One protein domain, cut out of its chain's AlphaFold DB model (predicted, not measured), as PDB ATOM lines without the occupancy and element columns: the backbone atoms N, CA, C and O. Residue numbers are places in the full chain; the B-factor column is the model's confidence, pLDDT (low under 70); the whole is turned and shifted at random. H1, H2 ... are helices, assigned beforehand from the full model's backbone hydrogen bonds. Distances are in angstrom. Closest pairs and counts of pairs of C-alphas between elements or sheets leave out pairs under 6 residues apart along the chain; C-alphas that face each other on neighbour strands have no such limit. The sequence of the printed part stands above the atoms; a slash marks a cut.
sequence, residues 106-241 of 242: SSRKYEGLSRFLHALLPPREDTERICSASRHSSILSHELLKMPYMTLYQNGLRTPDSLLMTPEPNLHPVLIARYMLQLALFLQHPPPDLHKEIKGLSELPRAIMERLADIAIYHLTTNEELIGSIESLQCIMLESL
ATOM      1  N   SER A 106      39.615  29.938   0.250       58.62
ATOM      2  CA  SER A 106      39.559  29.224  -1.035       58.62
ATOM      3  C   SER A 106      40.430  29.869  -2.117       58.62
ATOM      4  O   SER A 106      40.995  29.153  -2.936       58.62
ATOM      5  N   SER A 107      40.588  31.197  -2.097       61.00
ATOM      6  CA  SER A 107      41.410  31.926  -3.074       61.00
ATOM      7  C   SER A 107      42.901  31.574  -2.951       61.00
ATOM      8  O   SER A 107      43.547  31.216  -3.933       61.00
ATOM      9  N   ARG A 108      43.436  31.541  -1.720       71.94
ATOM     10  CA  ARG A 108      44.835  31.138  -1.474       71.94
ATOM     11  C   ARG A 108      45.107  29.666  -1.773       71.94
ATOM     12  O   ARG A 108      46.235  29.315  -2.108       71.94
ATOM     13  N   LYS A 109      44.091  28.802  -1.660       84.25
ATOM     14  CA  LYS A 109      44.236  27.354  -1.875       84.25
ATOM     15  C   LYS A 109      44.774  27.028  -3.269       84.25
ATOM     16  O   LYS A 109      45.561  26.097  -3.412       84.25
ATOM     17  N   TYR A 110      44.375  27.804  -4.274       89.12
ATOM     18  CA  TYR A 110      44.722  27.539  -5.668       89.12
ATOM     19  C   TYR A 110      45.820  28.438  -6.224       89.12
ATOM     20  O   TYR A 110      46.193  28.273  -7.377       89.12
ATOM     21  N   GLU A 111      46.387  29.335  -5.421       90.81
ATOM     22  CA  GLU A 111      47.352  30.334  -5.889       90.81
ATOM     23  C   GLU A 111      48.565  29.707  -6.604       90.81
ATOM     24  O   GLU A 111      49.020  30.203  -7.635       90.81
ATOM     25  N   GLY A 112      49.061  28.573  -6.092       92.94
ATOM     26  CA  GLY A 112      50.145  27.820  -6.726       92.94
ATOM     27  C   GLY A 112      49.755  27.245  -8.091       92.94
ATOM     28  O   GLY A 112      50.526  27.360  -9.042       92.94
ATOM     29  N   LEU A 113      48.549  26.680  -8.200       93.38
ATOM     30  CA  LEU A 113      48.028  26.138  -9.456       93.38
ATOM     31  C   LEU A 113      47.735  27.255 -10.463       93.38
ATOM     32  O   LEU A 113      48.086  27.120 -11.628       93.38
ATOM     33  N   SER A 114      47.155  28.372 -10.023       94.88
ATOM     34  CA  SER A 114      46.898  29.537 -10.872       94.88
ATOM     35  C   SER A 114      48.183  30.074 -11.492       94.88
ATOM     36  O   SER A 114      48.261  30.222 -12.709       94.88
ATOM     37  N   ARG A 115      49.230  30.272 -10.679       95.06
ATOM     38  CA  ARG A 115      50.544  30.701 -11.177       95.06
ATOM     39  C   ARG A 115      51.165  29.682 -12.131       95.06
ATOM     40  O   ARG A 115      51.739  30.085 -13.137       95.06
ATOM     41  N   PHE A 116      51.035  28.389 -11.836       95.50
ATOM     42  CA  PHE A 116      51.524  27.321 -12.709       95.50
ATOM     43  C   PHE A 116      50.829  27.331 -14.077       95.50
ATOM     44  O   PHE A 116      51.506  27.393 -15.100       95.50
ATOM     45  N   LEU A 117      49.493  27.343 -14.105       95.12
ATOM     46  CA  LEU A 117      48.715  27.389 -15.347       95.12
ATOM     47  C   LEU A 117      49.003  28.668 -16.139       95.12
ATOM     48  O   LEU A 117      49.190  28.614 -17.351       95.12
ATOM     49  N   HIS A 118      49.093  29.812 -15.455       95.88
ATOM     50  CA  HIS A 118      49.402  31.089 -16.091       95.88
ATOM     51  C   HIS A 118      50.796  31.096 -16.732       95.88
ATOM     52  O   HIS A 118      50.966  31.609 -17.834       95.88
ATOM     53  N   ALA A 119      51.804  30.523 -16.071       95.31
ATOM     54  CA  ALA A 119      53.166  30.450 -16.605       95.31
ATOM     55  C   ALA A 119      53.275  29.595 -17.881       95.31
ATOM     56  O   ALA A 119      54.250  29.721 -18.617       95.31
ATOM     57  N   LEU A 120      52.284  28.739 -18.142       95.38
ATOM     58  CA  LEU A 120      52.203  27.893 -19.331       95.38
ATOM     59  C   LEU A 120      51.412  28.539 -20.475       95.38
ATOM     60  O   LEU A 120      51.293  27.939 -21.545       95.38
ATOM     61  N   LEU A 121      50.853  29.736 -20.290       94.38
ATOM     62  CA  LEU A 121      50.191  30.451 -21.379       94.38
ATOM     63  C   LEU A 121      51.200  30.833 -22.475       94.38
ATOM     64  O   LEU A 121      52.380  31.037 -22.179       94.38
ATOM     65  N   PRO A 122      50.763  30.937 -23.745       92.06
ATOM     66  CA  PRO A 122      51.637  31.396 -24.814       92.06
ATOM     67  C   PRO A 122      52.175  32.807 -24.534       92.06
ATOM     68  O   PRO A 122      51.493  33.609 -23.881       92.06
ATOM     69  N   PRO A 123      53.364  33.150 -25.058       90.19
ATOM     70  CA  PRO A 123      53.858  34.518 -25.030       90.19
ATOM     71  C   PRO A 123      52.827  35.488 -25.614       90.19
ATOM     72  O   PRO A 123      52.118  35.157 -26.564       90.19
ATOM     73  N   ARG A 124      52.774  36.719 -25.092       88.81
ATOM     74  CA  ARG A 124      51.798  37.733 -25.533       88.81
ATOM     75  C   ARG A 124      51.833  37.972 -27.045       88.81
ATOM     76  O   ARG A 124      50.783  38.125 -27.656       88.81
ATOM     77  N   GLU A 125      53.021  37.940 -27.639       87.44
ATOM     78  CA  GLU A 125      53.216  38.070 -29.088       87.44
ATOM     79  C   GLU A 125      52.541  36.942 -29.879       87.44
ATOM     80  O   GLU A 125      51.950  37.182 -30.929       87.44
ATOM     81  N   ASP A 126      52.598  35.711 -29.369       88.56
ATOM     82  CA  ASP A 126      51.962  34.559 -30.003       88.56
ATOM     83  C   ASP A 126      50.445  34.652 -29.885       88.56
ATOM     84  O   ASP A 126      49.746  34.471 -30.879       88.56
ATOM     85  N   THR A 127      49.934  35.036 -28.716       88.19
ATOM     86  CA  THR A 127      48.508  35.330 -28.526       88.19
ATOM     87  C   THR A 127      48.030  36.422 -29.490       88.19
ATOM     88  O   THR A 127      46.988  36.270 -30.119       88.19
ATOM     89  N   GLU A 128      48.798  37.500 -29.675       87.12
ATOM     90  CA  GLU A 128      48.473  38.583 -30.615       87.12
ATOM     91  C   GLU A 128      48.446  38.114 -32.076       87.12
ATOM     92  O   GLU A 128      47.536  38.486 -32.825       87.12
ATOM     93  N   ARG A 129      49.400  37.268 -32.480       84.50
ATOM     94  CA  ARG A 129      49.432  36.645 -33.814       84.50
ATOM     95  C   ARG A 129      48.233  35.721 -34.026       84.50
ATOM     96  O   ARG A 129      47.582  35.806 -35.064       84.50
ATOM     97  N   ILE A 130      47.900  34.894 -33.032       82.69
ATOM     98  CA  ILE A 130      46.726  34.007 -33.059       82.69
ATOM     99  C   ILE A 130      45.442  34.833 -33.223       82.69
ATOM    100  O   ILE A 130      44.624  34.543 -34.097       82.69
ATOM    101  N   CYS A 131      45.291  35.909 -32.448       80.25
ATOM    102  CA  CYS A 131      44.138  36.804 -32.534       80.25
ATOM    103  C   CYS A 131      44.043  37.508 -33.890       80.25
ATOM    104  O   CYS A 131      42.957  37.607 -34.457       80.25
ATOM    105  N   SER A 132      45.168  37.971 -34.430       79.25
ATOM    106  CA  SER A 132      45.217  38.679 -35.712       79.25
ATOM    107  C   SER A 132      44.792  37.773 -36.871       79.25
ATOM    108  O   SER A 132      43.885  38.149 -37.613       79.25
ATOM    109  N   ALA A 133      45.287  36.531 -36.900       74.62
ATOM    110  CA  ALA A 133      44.919  35.528 -37.904       74.62
ATOM    111  C   ALA A 133      43.434  35.155 -37.869       74.62
ATOM    112  O   ALA A 133      42.835  34.793 -38.881       74.62
ATOM    113  N   SER A 134      42.813  35.270 -36.696       65.31
ATOM    114  CA  SER A 134      41.393  34.979 -36.507       65.31
ATOM    115  C   SER A 134      40.450  36.140 -36.854       65.31
ATOM    116  O   SER A 134      39.250  35.910 -36.970       65.31
ATOM    117  N   ARG A 135      40.943  37.368 -37.100       62.75
ATOM    118  CA  ARG A 135      40.090  38.524 -37.473       62.75
ATOM    119  C   ARG A 135      39.306  38.316 -38.770       62.75
ATOM    120  O   ARG A 135      38.291  38.975 -38.981       62.75
ATOM    121  N   HIS A 136      39.760  37.393 -39.613       56.53
ATOM    122  CA  HIS A 136      39.131  37.037 -40.882       56.53
ATOM    123  C   HIS A 136      38.234  35.788 -40.791       56.53
ATOM    124  O   HIS A 136      37.587  35.437 -41.775       56.53
ATOM    125  N   SER A 137      38.169  35.120 -39.629       57.00
ATOM    126  CA  SER A 137      37.420  33.873 -39.426       57.00
ATOM    127  C   SER A 137      36.426  33.998 -38.270       57.00
ATOM    128  O   SER A 137      36.801  34.027 -37.101       57.00
ATOM    129  N   SER A 138      35.131  34.020 -38.587       55.06
ATOM    130  CA  SER A 138      34.027  34.134 -37.618       55.06
ATOM    131  C   SER A 138      33.814  32.899 -36.723       55.06
ATOM    132  O   SER A 138      32.739  32.743 -36.144       55.06
ATOM    133  N   ILE A 139      34.775  31.977 -36.598       58.91
ATOM    134  CA  ILE A 139      34.550  30.683 -35.934       58.91
ATOM    135  C   ILE A 139      34.792  30.807 -34.426       58.91
ATOM    136  O   ILE A 139      35.691  30.204 -33.850       58.91
ATOM    137  N   LEU A 140      33.918  31.556 -33.752       68.00
ATOM    138  CA  LEU A 140      33.675  31.367 -32.322       68.00
ATOM    139  C   LEU A 140      32.589  30.309 -32.118       68.00
ATOM    140  O   LEU A 140      31.593  30.555 -31.440       68.00
ATOM    141  N   SER A 141      32.758  29.126 -32.717       67.06
ATOM    142  CA  SER A 141      31.786  28.020 -32.629       67.06
ATOM    143  C   SER A 141      31.399  27.716 -31.177       67.06
ATOM    144  O   SER A 141      30.239  27.467 -30.860       67.06
ATOM    145  N   HIS A 142      32.363  27.845 -30.272       75.56
ATOM    146  CA  HIS A 142      32.179  27.649 -28.845       75.56
ATOM    147  C   HIS A 142      31.244  28.672 -28.165       75.56
ATOM    148  O   HIS A 142      30.648  28.362 -27.132       75.56
ATOM    149  N   GLU A 143      31.068  29.875 -28.720       76.00
ATOM    150  CA  GLU A 143      30.112  30.864 -28.204       76.00
ATOM    151  C   GLU A 143      28.665  30.428 -28.449       76.00
ATOM    152  O   GLU A 143      27.816  30.664 -27.591       76.00
ATOM    153  N   LEU A 144      28.390  29.703 -29.542       76.06
ATOM    154  CA  LEU A 144      27.055  29.157 -29.826       76.06
ATOM    155  C   LEU A 144      26.582  28.185 -28.740       76.06
ATOM    156  O   LEU A 144      25.385  28.071 -28.491       76.06
ATOM    157  N   LEU A 145      27.515  27.503 -28.072       76.00
ATOM    158  CA  LEU A 145      27.188  26.580 -26.988       76.00
ATOM    159  C   LEU A 145      26.895  27.296 -25.664       76.00
ATOM    160  O   LEU A 145      26.240  26.724 -24.797       76.00
ATOM    161  N   LYS A 146      27.383  28.527 -25.483       74.94
ATOM    162  CA  LYS A 146      27.333  29.243 -24.199       74.94
ATOM    163  C   LYS A 146      26.338  30.403 -24.196       74.94
ATOM    164  O   LYS A 146      25.867  30.780 -23.123       74.94
ATOM    165  N   MET A 147      26.044  30.992 -25.354       79.31
ATOM    166  CA  MET A 147      25.260  32.223 -25.465       79.31
ATOM    167  C   MET A 147      23.771  31.964 -25.735       79.31
ATOM    168  O   MET A 147      23.430  31.145 -26.588       79.31
ATOM    169  N   PRO A 148      22.856  32.697 -25.067       78.69
ATOM    170  CA  PRO A 148      21.444  32.696 -25.425       78.69
ATOM    171  C   PRO A 148      21.235  33.190 -26.858       78.69
ATOM    172  O   PRO A 148      21.837  34.178 -27.279       78.69
ATOM    173  N   TYR A 149      20.303  32.561 -27.574       75.69
ATOM    174  CA  TYR A 149      19.996  32.896 -28.966       75.69
ATOM    175  C   TYR A 149      19.704  34.394 -29.188       75.69
ATOM    176  O   TYR A 149      20.231  34.999 -30.117       75.69
ATOM    177  N   MET A 150      18.948  35.028 -28.285       77.88
ATOM    178  CA  MET A 150      18.629  36.461 -28.388       77.88
ATOM    179  C   MET A 150      19.870  37.360 -28.326       77.88
ATOM    180  O   MET A 150      19.916  38.393 -28.989       77.88
ATOM    181  N   THR A 151      20.890  36.969 -27.560       80.56
ATOM    182  CA  THR A 151      22.154  37.710 -27.469       80.56
ATOM    183  C   THR A 151      22.940  37.609 -28.769       80.56
ATOM    184  O   THR A 151      23.501  38.606 -29.209       80.56
ATOM    185  N   LEU A 152      22.936  36.436 -29.408       76.12
ATOM    186  CA  LEU A 152      23.567  36.240 -30.714       76.12
ATOM    187  C   LEU A 152      22.864  37.049 -31.806       76.12
ATOM    188  O   LEU A 152      23.531  37.666 -32.627       76.12
ATOM    189  N   TYR A 153      21.529  37.088 -31.786       73.62
ATOM    190  CA  TYR A 153      20.746  37.867 -32.746       73.62
ATOM    191  C   TYR A 153      21.038  39.374 -32.650       73.62
ATOM    192  O   TYR A 153      21.131  40.054 -33.666       73.62
ATOM    193  N   GLN A 154      21.198  39.898 -31.432       78.81
ATOM    194  CA  GLN A 154      21.402  41.333 -31.207       78.81
ATOM    195  C   GLN A 154      22.864  41.770 -31.347       78.81
ATOM    196  O   GLN A 154      23.134  42.823 -31.917       78.81
ATOM    197  N   ASN A 155      23.801  40.981 -30.816       75.00
ATOM    198  CA  ASN A 155      25.198  41.394 -30.653       75.00
ATOM    199  C   ASN A 155      26.166  40.632 -31.567       75.00
ATOM    200  O   ASN A 155      27.355  40.946 -31.579       75.00
ATOM    201  N   GLY A 156      25.683  39.628 -32.303       72.06
ATOM    202  CA  GLY A 156      26.525  38.732 -33.084       72.06
ATOM    203  C   GLY A 156      27.423  37.846 -32.215       72.06
ATOM    204  O   GLY A 156      27.242  37.707 -31.001       72.06
ATOM    205  N   LEU A 157      28.403  37.217 -32.863       72.88
ATOM    206  CA  LEU A 157      29.470  36.500 -32.171       72.88
ATOM    207  C   LEU A 157      30.474  37.500 -31.588       72.88
ATOM    208  O   LEU A 157      30.713  38.566 -32.156       72.88
ATOM    209  N   ARG A 158      31.077  37.148 -30.447       71.12
ATOM    210  CA  ARG A 158      32.179  37.931 -29.871       71.12
ATOM    211  C   ARG A 158      33.336  38.032 -30.872       71.12
ATOM    212  O   ARG A 158      33.497  37.180 -31.743       71.12
ATOM    213  N   THR A 159      34.159  39.069 -30.742       72.06
ATOM    214  CA  THR A 159      35.389  39.159 -31.530       72.06
ATOM    215  C   THR A 159      36.504  38.331 -30.879       72.06
ATOM    216  O   THR A 159      36.509  38.138 -29.650       72.06
ATOM    217  N   PRO A 160      37.489  37.869 -31.671       69.88
ATOM    218  CA  PRO A 160      38.677  37.216 -31.132       69.88
ATOM    219  C   PRO A 160      39.507  38.120 -30.218       69.88
ATOM    220  O   PRO A 160      40.317  37.611 -29.457       69.88
ATOM    221  N   ASP A 161      39.283  39.442 -30.212       71.38
ATOM    222  CA  ASP A 161      39.980  40.370 -29.309       71.38
ATOM    223  C   ASP A 161      39.755  40.027 -27.825       71.38
ATOM    224  O   ASP A 161      40.560  40.391 -26.971       71.38
ATOM    225  N   SER A 162      38.702  39.267 -27.506       72.50
ATOM    226  CA  SER A 162      38.506  38.698 -26.166       72.50
ATOM    227  C   SER A 162      39.646  37.769 -25.718       72.50
ATOM    228  O   SER A 162      39.924  37.703 -24.523       72.50
ATOM    229  N   LEU A 163      40.358  37.118 -26.643       75.25
ATOM    230  CA  LEU A 163      41.561  36.331 -26.354       75.25
ATOM    231  C   LEU A 163      42.795  37.193 -26.050       75.25
ATOM    232  O   LEU A 163      43.749  36.695 -25.457       75.25
ATOM    233  N   LEU A 164      42.808  38.475 -26.428       76.31
ATOM    234  CA  LEU A 164      43.902  39.390 -26.072       76.31
ATOM    235  C   LEU A 164      43.867  39.778 -24.589       76.31
ATOM    236  O   LEU A 164      44.841  40.319 -24.068       76.31
ATOM    237  N   MET A 165      42.754  39.506 -23.903       81.62
ATOM    238  CA  MET A 165      42.627  39.687 -22.462       81.62
ATOM    239  C   MET A 165      43.241  38.486 -21.742       81.62
ATOM    240  O   MET A 165      42.535  37.572 -21.313       81.62
ATOM    241  N   THR A 166      44.571  38.476 -21.636       84.81
ATOM    242  CA  THR A 166      45.294  37.469 -20.854       84.81
ATOM    243  C   THR A 166      44.823  37.521 -19.393       84.81
ATOM    244  O   THR A 166      44.786  38.607 -18.809       84.81
ATOM    245  N   PRO A 167      44.420  36.385 -18.797       88.50
ATOM    246  CA  PRO A 167      43.963  36.348 -17.413       88.50
ATOM    247  C   PRO A 167      45.108  36.703 -16.460       88.50
ATOM    248  O   PRO A 167      46.231  36.277 -16.683       88.50
ATOM    249  N   GLU A 168      44.824  37.417 -15.371       87.81
ATOM    250  CA  GLU A 168      45.819  37.686 -14.325       87.81
ATOM    251  C   GLU A 168      46.259  36.386 -13.608       87.81
ATOM    252  O   GLU A 168      45.445  35.473 -13.410       87.81
ATOM    253  N   PRO A 169      47.522  36.284 -13.148       90.06
ATOM    254  CA  PRO A 169      48.092  35.057 -12.577       90.06
ATOM    255  C   PRO A 169      47.487  34.644 -11.228       90.06
ATOM    256  O   PRO A 169      47.692  33.520 -10.773       90.06
ATOM    257  N   ASN A 170      46.759  35.548 -10.573       88.81
ATOM    258  CA  ASN A 170      46.046  35.317  -9.317       88.81
ATOM    259  C   ASN A 170      44.564  34.955  -9.522       88.81
ATOM    260  O   ASN A 170      43.850  34.748  -8.538       88.81
ATOM    261  N   LEU A 171      44.081  34.876 -10.768       91.00
ATOM    262  CA  LEU A 171      42.721  34.422 -11.040       91.00
ATOM    263  C   LEU A 171      42.556  32.944 -10.700       91.00
ATOM    264  O   LEU A 171      43.496  32.151 -10.727       91.00
ATOM    265  N   HIS A 172      41.319  32.562 -10.391       92.62
ATOM    266  CA  HIS A 172      40.970  31.179 -10.096       92.62
ATOM    267  C   HIS A 172      41.404  30.251 -11.251       92.62
ATOM    268  O   HIS A 172      41.174  30.601 -12.413       92.62
ATOM    269  N   PRO A 173      41.968  29.058 -10.981       94.38
ATOM    270  CA  PRO A 173      42.547  28.191 -12.014       94.38
ATOM    271  C   PRO A 173      41.542  27.803 -13.104       94.38
ATOM    272  O   PRO A 173      41.919  27.681 -14.261       94.38
ATOM    273  N   VAL A 174      40.251  27.698 -12.768       95.19
ATOM    274  CA  VAL A 174      39.172  27.448 -13.744       95.19
ATOM    275  C   VAL A 174      39.080  28.552 -14.802       95.19
ATOM    276  O   VAL A 174      38.816  28.264 -15.963       95.19
ATOM    277  N   LEU A 175      39.315  29.814 -14.436       93.94
ATOM    278  CA  LEU A 175      39.271  30.930 -15.386       93.94
ATOM    279  C   LEU A 175      40.469  30.906 -16.335       93.94
ATOM    280  O   LEU A 175      40.308  31.165 -17.527       93.94
ATOM    281  N   ILE A 176      41.645  30.556 -15.810       95.19
ATOM    282  CA  ILE A 176      42.866  30.403 -16.603       95.19
ATOM    283  C   ILE A 176      42.716  29.201 -17.544       95.19
ATOM    284  O   ILE A 176      42.937  29.335 -18.741       95.19
ATOM    285  N   ALA A 177      42.232  28.063 -17.042       95.44
ATOM    286  CA  ALA A 177      41.949  26.876 -17.844       95.44
ATOM    287  C   ALA A 177      40.906  27.149 -18.941       95.44
ATOM    288  O   ALA A 177      41.084  26.726 -20.080       95.44
ATOM    289  N   ARG A 178      39.852  27.922 -18.644       93.19
ATOM    290  CA  ARG A 178      38.878  28.354 -19.657       93.19
ATOM    291  C   ARG A 178      39.554  29.125 -20.785       93.19
ATOM    292  O   ARG A 178      39.279  28.857 -21.947       93.19
ATOM    293  N   TYR A 179      40.437  30.057 -20.442       92.75
ATOM    294  CA  TYR A 179      41.200  30.824 -21.421       92.75
ATOM    295  C   TYR A 179      42.129  29.927 -22.260       92.75
ATOM    296  O   TYR A 179      42.161  30.060 -23.483       92.75
ATOM    297  N   MET A 180      42.810  28.959 -21.632       94.69
ATOM    298  CA  MET A 180      43.633  27.955 -22.326       94.69
ATOM    299  C   MET A 180      42.816  27.152 -23.347       94.69
ATOM    300  O   MET A 180      43.233  27.019 -24.495       94.69
ATOM    301  N   LEU A 181      41.630  26.671 -22.958       92.12
ATOM    302  CA  LEU A 181      40.729  25.924 -23.841       92.12
ATOM    303  C   LEU A 181      40.180  26.787 -24.973       92.12
ATOM    304  O   LEU A 181      40.053  26.316 -26.098       92.12
ATOM    305  N   GLN A 182      39.882  28.061 -24.704       88.88
ATOM    306  CA  GLN A 182      39.496  28.985 -25.764       88.88
ATOM    307  C   GLN A 182      40.617  29.085 -26.797       88.88
ATOM    308  O   GLN A 182      40.359  28.777 -27.955       88.88
ATOM    309  N   LEU A 183      41.854  29.398 -26.391       88.38
ATOM    310  CA  LEU A 183      43.010  29.446 -27.299       88.38
ATOM    311  C   LEU A 183      43.201  28.144 -28.091       88.38
ATOM    312  O   LEU A 183      43.425  28.201 -29.299       88.38
ATOM    313  N   ALA A 184      43.075  26.985 -27.439       90.31
ATOM    314  CA  ALA A 184      43.168  25.690 -28.109       90.31
ATOM    315  C   ALA A 184      42.121  25.555 -29.231       90.31
ATOM    316  O   ALA A 184      42.468  25.230 -30.363       90.31
ATOM    317  N   LEU A 185      40.862  25.912 -28.973       86.75
ATOM    318  CA  LEU A 185      39.803  25.844 -29.987       86.75
ATOM    319  C   LEU A 185      40.054  26.760 -31.189       86.75
ATOM    320  O   LEU A 185      39.756  26.382 -32.321       86.75
ATOM    321  N   PHE A 186      40.647  27.937 -30.981       82.19
ATOM    322  CA  PHE A 186      41.043  28.800 -32.101       82.19
ATOM    323  C   PHE A 186      42.130  28.168 -32.970       82.19
ATOM    324  O   PHE A 186      42.108  28.297 -34.193       82.19
ATOM    325  N   LEU A 187      43.074  27.468 -32.345       83.38
ATOM    326  CA  LEU A 187      44.164  26.784 -33.035       83.38
ATOM    327  C   LEU A 187      43.706  25.494 -33.737       83.38
ATOM    328  O   LEU A 187      44.375  25.046 -34.669       83.38
ATOM    329  N   GLN A 188      42.569  24.921 -33.329       81.19
ATOM    330  CA  GLN A 188      41.986  23.707 -33.908       81.19
ATOM    331  C   GLN A 188      41.307  23.952 -35.270       81.19
ATOM    332  O   GLN A 188      41.282  23.060 -36.124       81.19
ATOM    333  N   HIS A 189      40.772  25.154 -35.504       69.94
ATOM    334  CA  HIS A 189      40.083  25.527 -36.748       69.94
ATOM    335  C   HIS A 189      40.754  26.711 -37.452       69.94
ATOM    336  O   HIS A 189      40.141  27.772 -37.623       69.94
ATOM    337  N   PRO A 190      42.019  26.565 -37.871       65.75
ATOM    338  CA  PRO A 190      42.721  27.666 -38.492       65.75
ATOM    339  C   PRO A 190      42.107  28.032 -39.853       65.75
ATOM    340  O   PRO A 190      41.821  27.133 -40.651       65.75
ATOM    341  N   PRO A 191      41.927  29.330 -40.168       62.62
ATOM    342  CA  PRO A 191      41.512  29.746 -41.501       62.62
ATOM    343  C   PRO A 191      42.526  29.322 -42.578       62.62
ATOM    344  O   PRO A 191      43.714  29.177 -42.300       62.62
ATOM    345  N   PRO A 192      42.100  29.169 -43.840       60.12
ATOM    346  CA  PRO A 192      42.990  28.762 -44.931       60.12
ATOM    347  C   PRO A 192      44.175  29.725 -45.174       60.12
ATOM    348  O   PRO A 192      45.230  29.283 -45.629       60.12
ATOM    349  N   ASP A 193      44.058  31.006 -44.799       57.72
ATOM    350  CA  ASP A 193      45.130  32.016 -44.917       57.72
ATOM    351  C   ASP A 193      46.129  32.039 -43.740       57.72
ATOM    352  O   ASP A 193      47.134  32.760 -43.769       57.72
ATOM    353  N   LEU A 194      45.921  31.189 -42.728       60.78
ATOM    354  CA  LEU A 194      46.727  31.108 -41.505       60.78
ATOM    355  C   LEU A 194      48.229  30.912 -41.770       60.78
ATOM    356  O   LEU A 194      49.077  31.387 -41.014       60.78
ATOM    357  N   HIS A 195      48.587  30.239 -42.867       59.94
ATOM    358  CA  HIS A 195      49.975  29.913 -43.193       59.94
ATOM    359  C   HIS A 195      50.897  31.134 -43.359       59.94
ATOM    360  O   HIS A 195      52.119  30.972 -43.288       59.94
ATOM    361  N   LYS A 196      50.354  32.338 -43.586       63.41
ATOM    362  CA  LYS A 196      51.151  33.574 -43.679       63.41
ATOM    363  C   LYS A 196      51.325  34.268 -42.327       63.41
ATOM    364  O   LYS A 196      52.425  34.735 -42.047       63.41
ATOM    365  N   GLU A 197      50.291  34.293 -41.491       59.62
ATOM    366  CA  GLU A 197      50.291  35.040 -40.221       59.62
ATOM    367  C   GLU A 197      50.898  34.255 -39.049       59.62
ATOM    368  O   GLU A 197      51.489  34.834 -38.141       59.62
ATOM    369  N   ILE A 198      50.848  32.923 -39.104       64.81
ATOM    370  CA  ILE A 198      51.364  32.040 -38.048       64.81
ATOM    371  C   ILE A 198      52.831  31.624 -38.241       64.81
ATOM    372  O   ILE A 198      53.430  31.001 -37.366       64.81
ATOM    373  N   LYS A 199      53.474  32.030 -39.342       66.75
ATOM    374  CA  LYS A 199      54.883  31.706 -39.642       66.75
ATOM    375  C   LYS A 199      55.916  32.216 -38.618       66.75
ATOM    376  O   LYS A 199      57.094  31.926 -38.785       66.75
ATOM    377  N   GLY A 200      55.492  32.951 -37.590       72.50
ATOM    378  CA  GLY A 200      56.345  33.483 -36.528       72.50
ATOM    379  C   GLY A 200      55.966  33.059 -35.108       72.50
ATOM    380  O   GLY A 200      56.419  33.723 -34.182       72.50
ATOM    381  N   LEU A 201      55.128  32.031 -34.914       82.81
ATOM    382  CA  LEU A 201      54.868  31.510 -33.565       82.81
ATOM    383  C   LEU A 201      56.110  30.827 -32.977       82.81
ATOM    384  O   LEU A 201      56.903  30.234 -33.711       82.81
ATOM    385  N   SER A 202      56.250  30.882 -31.649       84.00
ATOM    386  CA  SER A 202      57.343  30.206 -30.933       84.00
ATOM    387  C   SER A 202      57.288  28.677 -31.054       84.00
ATOM    388  O   SER A 202      58.323  28.012 -31.076       84.00
ATOM    389  N   GLU A 203      56.083  28.127 -31.186       86.81
ATOM    390  CA  GLU A 203      55.792  26.706 -31.347       86.81
ATOM    391  C   GLU A 203      54.810  26.494 -32.517       86.81
ATOM    392  O   GLU A 203      54.121  27.411 -32.969       86.81
ATOM    393  N   LEU A 204      54.700  25.255 -33.006       87.19
ATOM    394  CA  LEU A 204      53.676  24.897 -33.993       87.19
ATOM    395  C   LEU A 204      52.263  25.093 -33.393       87.19
ATOM    396  O   LEU A 204      52.031  24.644 -32.272       87.19
ATOM    397  N   PRO A 205      51.281  25.648 -34.136       86.00
ATOM    398  CA  PRO A 205      49.907  25.870 -33.654       86.00
ATOM    399  C   PRO A 205      49.277  24.654 -32.982       86.00
ATOM    400  O   PRO A 205      48.673  24.757 -31.921       86.00
ATOM    401  N   ARG A 206      49.465  23.484 -33.601       87.19
ATOM    402  CA  ARG A 206      48.968  22.206 -33.096       87.19
ATOM    403  C   ARG A 206      49.629  21.812 -31.773       87.19
ATOM    404  O   ARG A 206      48.939  21.308 -30.901       87.19
ATOM    405  N   ALA A 207      50.924  22.084 -31.606       90.81
ATOM    406  CA  ALA A 207      51.629  21.804 -30.357       90.81
ATOM    407  C   ALA A 207      51.128  22.706 -29.218       90.81
ATOM    408  O   ALA A 207      50.868  22.217 -28.122       90.81
ATOM    409  N   ILE A 208      50.907  24.001 -29.493       91.62
ATOM    410  CA  ILE A 208      50.314  24.932 -28.519       91.62
ATOM    411  C   ILE A 208      48.905  24.467 -28.140       91.62
ATOM    412  O   ILE A 208      48.582  24.397 -26.959       91.62
ATOM    413  N   MET A 209      48.080  24.115 -29.128       92.12
ATOM    414  CA  MET A 209      46.724  23.612 -28.912       92.12
ATOM    415  C   MET A 209      46.699  22.387 -27.992       92.12
ATOM    416  O   MET A 209      46.026  22.429 -26.965       92.12
ATOM    417  N   GLU A 210      47.433  21.324 -28.349       93.62
ATOM    418  CA  GLU A 210      47.486  20.063 -27.593       93.62
ATOM    419  C   GLU A 210      47.966  20.325 -26.160       93.62
ATOM    420  O   GLU A 210      47.292  19.963 -25.199       93.62
ATOM    421  N   ARG A 211      49.056  21.088 -26.001       95.69
ATOM    422  CA  ARG A 211      49.604  21.447 -24.688       95.69
ATOM    423  C   ARG A 211      48.604  22.213 -23.820       95.69
ATOM    424  O   ARG A 211      48.489  21.931 -22.628       95.69
ATOM    425  N   LEU A 212      47.914  23.207 -24.377       95.31
ATOM    426  CA  LEU A 212      46.948  24.004 -23.621       95.31
ATOM    427  C   LEU A 212      45.715  23.184 -23.233       95.31
ATOM    428  O   LEU A 212      45.274  23.279 -22.087       95.31
ATOM    429  N   ALA A 213      45.187  22.381 -24.161       95.50
ATOM    430  CA  ALA A 213      44.032  21.527 -23.918       95.50
ATOM    431  C   ALA A 213      44.342  20.458 -22.862       95.50
ATOM    432  O   ALA A 213      43.648  20.400 -21.848       95.50
ATOM    433  N   ASP A 214      45.423  19.694 -23.034       96.31
ATOM    434  CA  ASP A 214      45.794  18.598 -22.134       96.31
ATOM    435  C   ASP A 214      45.990  19.086 -20.698       96.31
ATOM    436  O   ASP A 214      45.453  18.508 -19.753       96.31
ATOM    437  N   ILE A 215      46.721  20.191 -20.522       96.69
ATOM    438  CA  ILE A 215      47.011  20.747 -19.197       96.69
ATOM    439  C   ILE A 215      45.728  21.283 -18.551       96.69
ATOM    440  O   ILE A 215      45.467  21.003 -17.377       96.69
ATOM    441  N   ALA A 216      44.903  22.024 -19.296       96.19
ATOM    442  CA  ALA A 216      43.646  22.554 -18.777       96.19
ATOM    443  C   ALA A 216      42.680  21.429 -18.372       96.19
ATOM    444  O   ALA A 216      42.155  21.448 -17.255       96.19
ATOM    445  N   ILE A 217      42.488  20.431 -19.239       95.00
ATOM    446  CA  ILE A 217      41.592  19.290 -19.007       95.00
ATOM    447  C   ILE A 217      42.093  18.459 -17.829       95.00
ATOM    448  O   ILE A 217      41.320  18.182 -16.911       95.00
ATOM    449  N   TYR A 218      43.381  18.110 -17.792       95.31
ATOM    450  CA  TYR A 218      43.960  17.322 -16.704       95.31
ATOM    451  C   TYR A 218      43.733  17.986 -15.342       95.31
ATOM    452  O   TYR A 218      43.238  17.350 -14.408       95.31
ATOM    453  N   HIS A 219      44.042  19.280 -15.222       93.50
ATOM    454  CA  HIS A 219      43.900  19.983 -13.950       93.50
ATOM    455  C   HIS A 219      42.443  20.250 -13.567       93.50
ATOM    456  O   HIS A 219      42.142  20.269 -12.374       93.50
ATOM    457  N   LEU A 220      41.531  20.414 -14.523       91.81
ATOM    458  CA  LEU A 220      40.103  20.540 -14.229       91.81
ATOM    459  C   LEU A 220      39.481  19.213 -13.787       91.81
ATOM    460  O   LEU A 220      38.747  19.186 -12.805       91.81
ATOM    461  N   THR A 221      39.788  18.122 -14.485       88.31
ATOM    462  CA  THR A 221      39.174  16.804 -14.248       88.31
ATOM    463  C   THR A 221      39.747  16.087 -13.028       88.31
ATOM    464  O   THR A 221      39.026  15.358 -12.355       88.31
ATOM    465  N   THR A 222      41.017  16.328 -12.691       88.88
ATOM    466  CA  THR A 222      41.675  15.704 -11.527       88.88
ATOM    467  C   THR A 222      41.305  16.381 -10.203       88.88
ATOM    468  O   THR A 222      41.420  15.774  -9.141       88.88
ATOM    469  N   ASN A 223      40.849  17.637 -10.233       87.88
ATOM    470  CA  ASN A 223      40.487  18.385  -9.032       87.88
ATOM    471  C   ASN A 223      38.965  18.534  -8.935       87.88
ATOM    472  O   ASN A 223      38.408  19.528  -9.396       87.88
ATOM    473  N   GLU A 224      38.295  17.581  -8.278       87.06
ATOM    474  CA  GLU A 224      36.829  17.588  -8.116       87.06
ATOM    475  C   GLU A 224      36.295  18.890  -7.500       87.06
ATOM    476  O   GLU A 224      35.203  19.340  -7.832       87.06
ATOM    477  N   GLU A 225      37.080  19.547  -6.647       88.81
ATOM    478  CA  GLU A 225      36.706  20.824  -6.036       88.81
ATOM    479  C   GLU A 225      36.624  21.998  -7.024       88.81
ATOM    480  O   GLU A 225      35.975  23.004  -6.732       88.81
ATOM    481  N   LEU A 226      37.282  21.895  -8.184       88.50
ATOM    482  CA  LEU A 226      37.175  22.887  -9.255       88.50
ATOM    483  C   LEU A 226      35.881  22.712 -10.060       88.50
ATOM    484  O   LEU A 226      35.447  23.654 -10.728       88.50
ATOM    485  N   ILE A 227      35.250  21.537  -9.968       88.00
ATOM    486  CA  ILE A 227      34.020  21.171 -10.666       88.00
ATOM    487  C   ILE A 227      32.832  21.529  -9.766       88.00
ATOM    488  O   ILE A 227      32.479  20.826  -8.824       88.00
ATOM    489  N   GLY A 228      32.196  22.660 -10.045       85.69
ATOM    490  CA  GLY A 228      31.088  23.154  -9.216       85.69
ATOM    491  C   GLY A 228      30.639  24.580  -9.515       85.69
ATOM    492  O   GLY A 228      29.639  25.044  -8.972       85.69
ATOM    493  N   SER A 229      31.359  25.270 -10.396       90.62
ATOM    494  CA  SER A 229      31.052  26.620 -10.869       90.62
ATOM    495  C   SER A 229      30.489  26.604 -12.294       90.62
ATOM    496  O   SER A 229      30.701  25.650 -13.050       90.62
ATOM    497  N   ILE A 230      29.793  27.670 -12.695       91.00
ATOM    498  CA  ILE A 230      29.308  27.809 -14.078       91.00
ATOM    499  C   ILE A 230      30.478  27.871 -15.070       91.00
ATOM    500  O   ILE A 230      30.395  27.340 -16.173       91.00
ATOM    501  N   GLU A 231      31.601  28.441 -14.652       91.94
ATOM    502  CA  GLU A 231      32.836  28.510 -15.419       91.94
ATOM    503  C   GLU A 231      33.451  27.121 -15.612       91.94
ATOM    504  O   GLU A 231      33.914  26.814 -16.709       91.94
ATOM    505  N   SER A 232      33.395  26.248 -14.600       92.56
ATOM    506  CA  SER A 232      33.852  24.856 -14.734       92.56
ATOM    507  C   SER A 232      32.984  24.059 -15.706       92.56
ATOM    508  O   SER A 232      33.510  23.314 -16.528       92.56
ATOM    509  N   LEU A 233      31.666  24.291 -15.700       91.94
ATOM    510  CA  LEU A 233      30.758  23.694 -16.678       91.94
ATOM    511  C   LEU A 233      31.075  24.175 -18.096       91.94
ATOM    512  O   LEU A 233      31.106  23.370 -19.021       91.94
ATOM    513  N   GLN A 234      31.353  25.470 -18.266       90.00
ATOM    514  CA  GLN A 234      31.800  25.996 -19.555       90.00
ATOM    515  C   GLN A 234      33.079  25.298 -20.016       90.00
ATOM    516  O   GLN A 234      33.146  24.917 -21.175       90.00
ATOM    517  N   CYS A 235      34.057  25.072 -19.135       92.19
ATOM    518  CA  CYS A 235      35.279  24.355 -19.506       92.19
ATOM    519  C   CYS A 235      34.994  22.928 -19.991       92.19
ATOM    520  O   CYS A 235      35.509  22.544 -21.030       92.19
ATOM    521  N   ILE A 236      34.116  22.185 -19.310       92.12
ATOM    522  CA  ILE A 236      33.701  20.833 -19.732       92.12
ATOM    523  C   ILE A 236      33.014  20.867 -21.108       92.12
ATOM    524  O   ILE A 236      33.188  19.975 -21.935       92.12
ATOM    525  N   MET A 237      32.231  21.910 -21.391       91.00
ATOM    526  CA  MET A 237      31.637  22.083 -22.720       91.00
ATOM    527  C   MET A 237      32.706  22.347 -23.787       91.00
ATOM    528  O   MET A 237      32.607  21.805 -24.885       91.00
ATOM    529  N   LEU A 238      33.729  23.147 -23.473       89.19
ATOM    530  CA  LEU A 238      34.845  23.417 -24.385       89.19
ATOM    531  C   LEU A 238      35.729  22.186 -24.612       89.19
ATOM    532  O   LEU A 238      36.167  21.978 -25.736       89.19
ATOM    533  N   GLU A 239      35.939  21.356 -23.587       90.50
ATOM    534  CA  GLU A 239      36.654  20.076 -23.693       90.50
ATOM    535  C   GLU A 239      36.044  19.186 -24.780       90.50
ATOM    536  O   GLU A 239      36.773  18.616 -25.578       90.50
ATOM    537  N   SER A 240      34.711  19.132 -24.886       87.00
ATOM    538  CA  SER A 240      34.039  18.321 -25.913       87.00
ATOM    539  C   SER A 240      34.278  18.777 -27.358       87.00
ATOM    540  O   SER A 240      33.940  18.049 -28.292       87.00
ATOM    541  N   LEU A 241      34.804  19.990 -27.538       83.75
ATOM    542  CA  LEU A 241      35.146  20.552 -28.839       83.75
ATOM    543  C   LEU A 241      36.642  20.441 -29.161       83.75
ATOM    544  O   LEU A 241      36.984  20.597 -30.327       83.75
TER     545      LEU A 241
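This is residues 106 to 241 of the 242 residues of an uncharacterized protein of Aspergillus arachidicola (UniProt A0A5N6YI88). One helix, H7, makes the core, with the long helix H9 packed along one side of it, H10 packed on another side, and H2 on its residues 173 to 177, while H3 lies beyond H2, toward the other end of H7. The short helices lie round this body: H1 and H8 at its opposite ends, H6 beside H3 and H7, H4 next to H10, and H5 beyond H4, far from the core. The printed part has 136 residues with ten named helices, H1 to H10 in order along the chain, and no named strand, and its class is all helix. It is compact, with a radius of gyration of the C-alphas of 14.9 A, and spans 43 by 39 by 23 A.

H1, residues 106 to 109, touches no helix and meets H2, residues 111 to 119, only through their link. H2 touches H7, residues 173 to 188, the same way at a shallow tilt of 20 degrees; the closest C-alphas are those of Ser 114 and Pro 173, 4.7 A apart, and H7 takes part with residues 173 to 177 alone. H3, residues 124 to 134, touches H6, residues 160 to 164, with the closest C-alphas, those of Cys 131 and Pro 160, 5.7 A apart. H3 also touches H8, residues 194 to 197, with the C-alphas of Ala 133 and Glu 197 closest at 5.9 A. H4, residues 141 to 146, only just touches H10, residues 230 to 239, with 3 pairs of C-alphas within 8 A, the closest those of His 142 and Leu 238 at 6.7 A. H5, residues 149 to 155, touches no helix; it is close to H4 but not clearly touching, with the C-alphas of Leu 144 and Leu 152 closest at 7.9 A. H7 is the hub, touching five helices: H2, H3, H6, H10 and H9, residues 205 to 222. H7 and H9 touch, opposite ways, at a shallow tilt of 33 degrees, only just short of steep; the closest C-alphas are those of Ala 184 and Met 209, 4.2 A apart. H7 and H10 touch, the same way, at a shallow tilt of 29 degrees, with the C-alphas of Arg 178 and Cys 235 closest at 5.4 A. Of the 6 pairs of helices that touch and in which both helices have at least 6 residues, 4 are at a shallow tilt, and the helix packing is only just mostly aligned. Among the pairs that are apart are H2 and H10, and H3 and H9. Every O i to N i+4 pair is within hydrogen-bond range in H2, H3, H5, H7, H9 and H10. In H4 it is 0 of 2, with 3 of 3 O i to N i+3 pairs within range, and in H6 0 of 1, with 2 of 2; H1 and H8 are too short for an O i to N i+4 pair.

H1 begins at C-alpha 106, at (39.559, 29.224, -1.035), and is 5.1 A long from first to last C-alpha. H2 is 12.2 A, H3 15.4 A, H4 9.6 A, H5 10.1 A and H6 7.6 A. H7 begins at C-alpha 173, at (42.547, 28.191, -12.014), and is 22.4 A long. H8 is 5.5 A, and H9, the longest helix with 18 residues, is 25.7 A. H10 is 14.4 A and ends at C-alpha 239, at (36.654, 20.076, -23.693).

The two C-alphas farthest apart are those of Ser 106 and Lys 196, 44.4 A. The printed part has no cut, and no link is long. The mean pLDDT of the printed part is 82.9; 22 residues are under 70, namely 106 to 107, 134 to 141, 160 and 189 to 199.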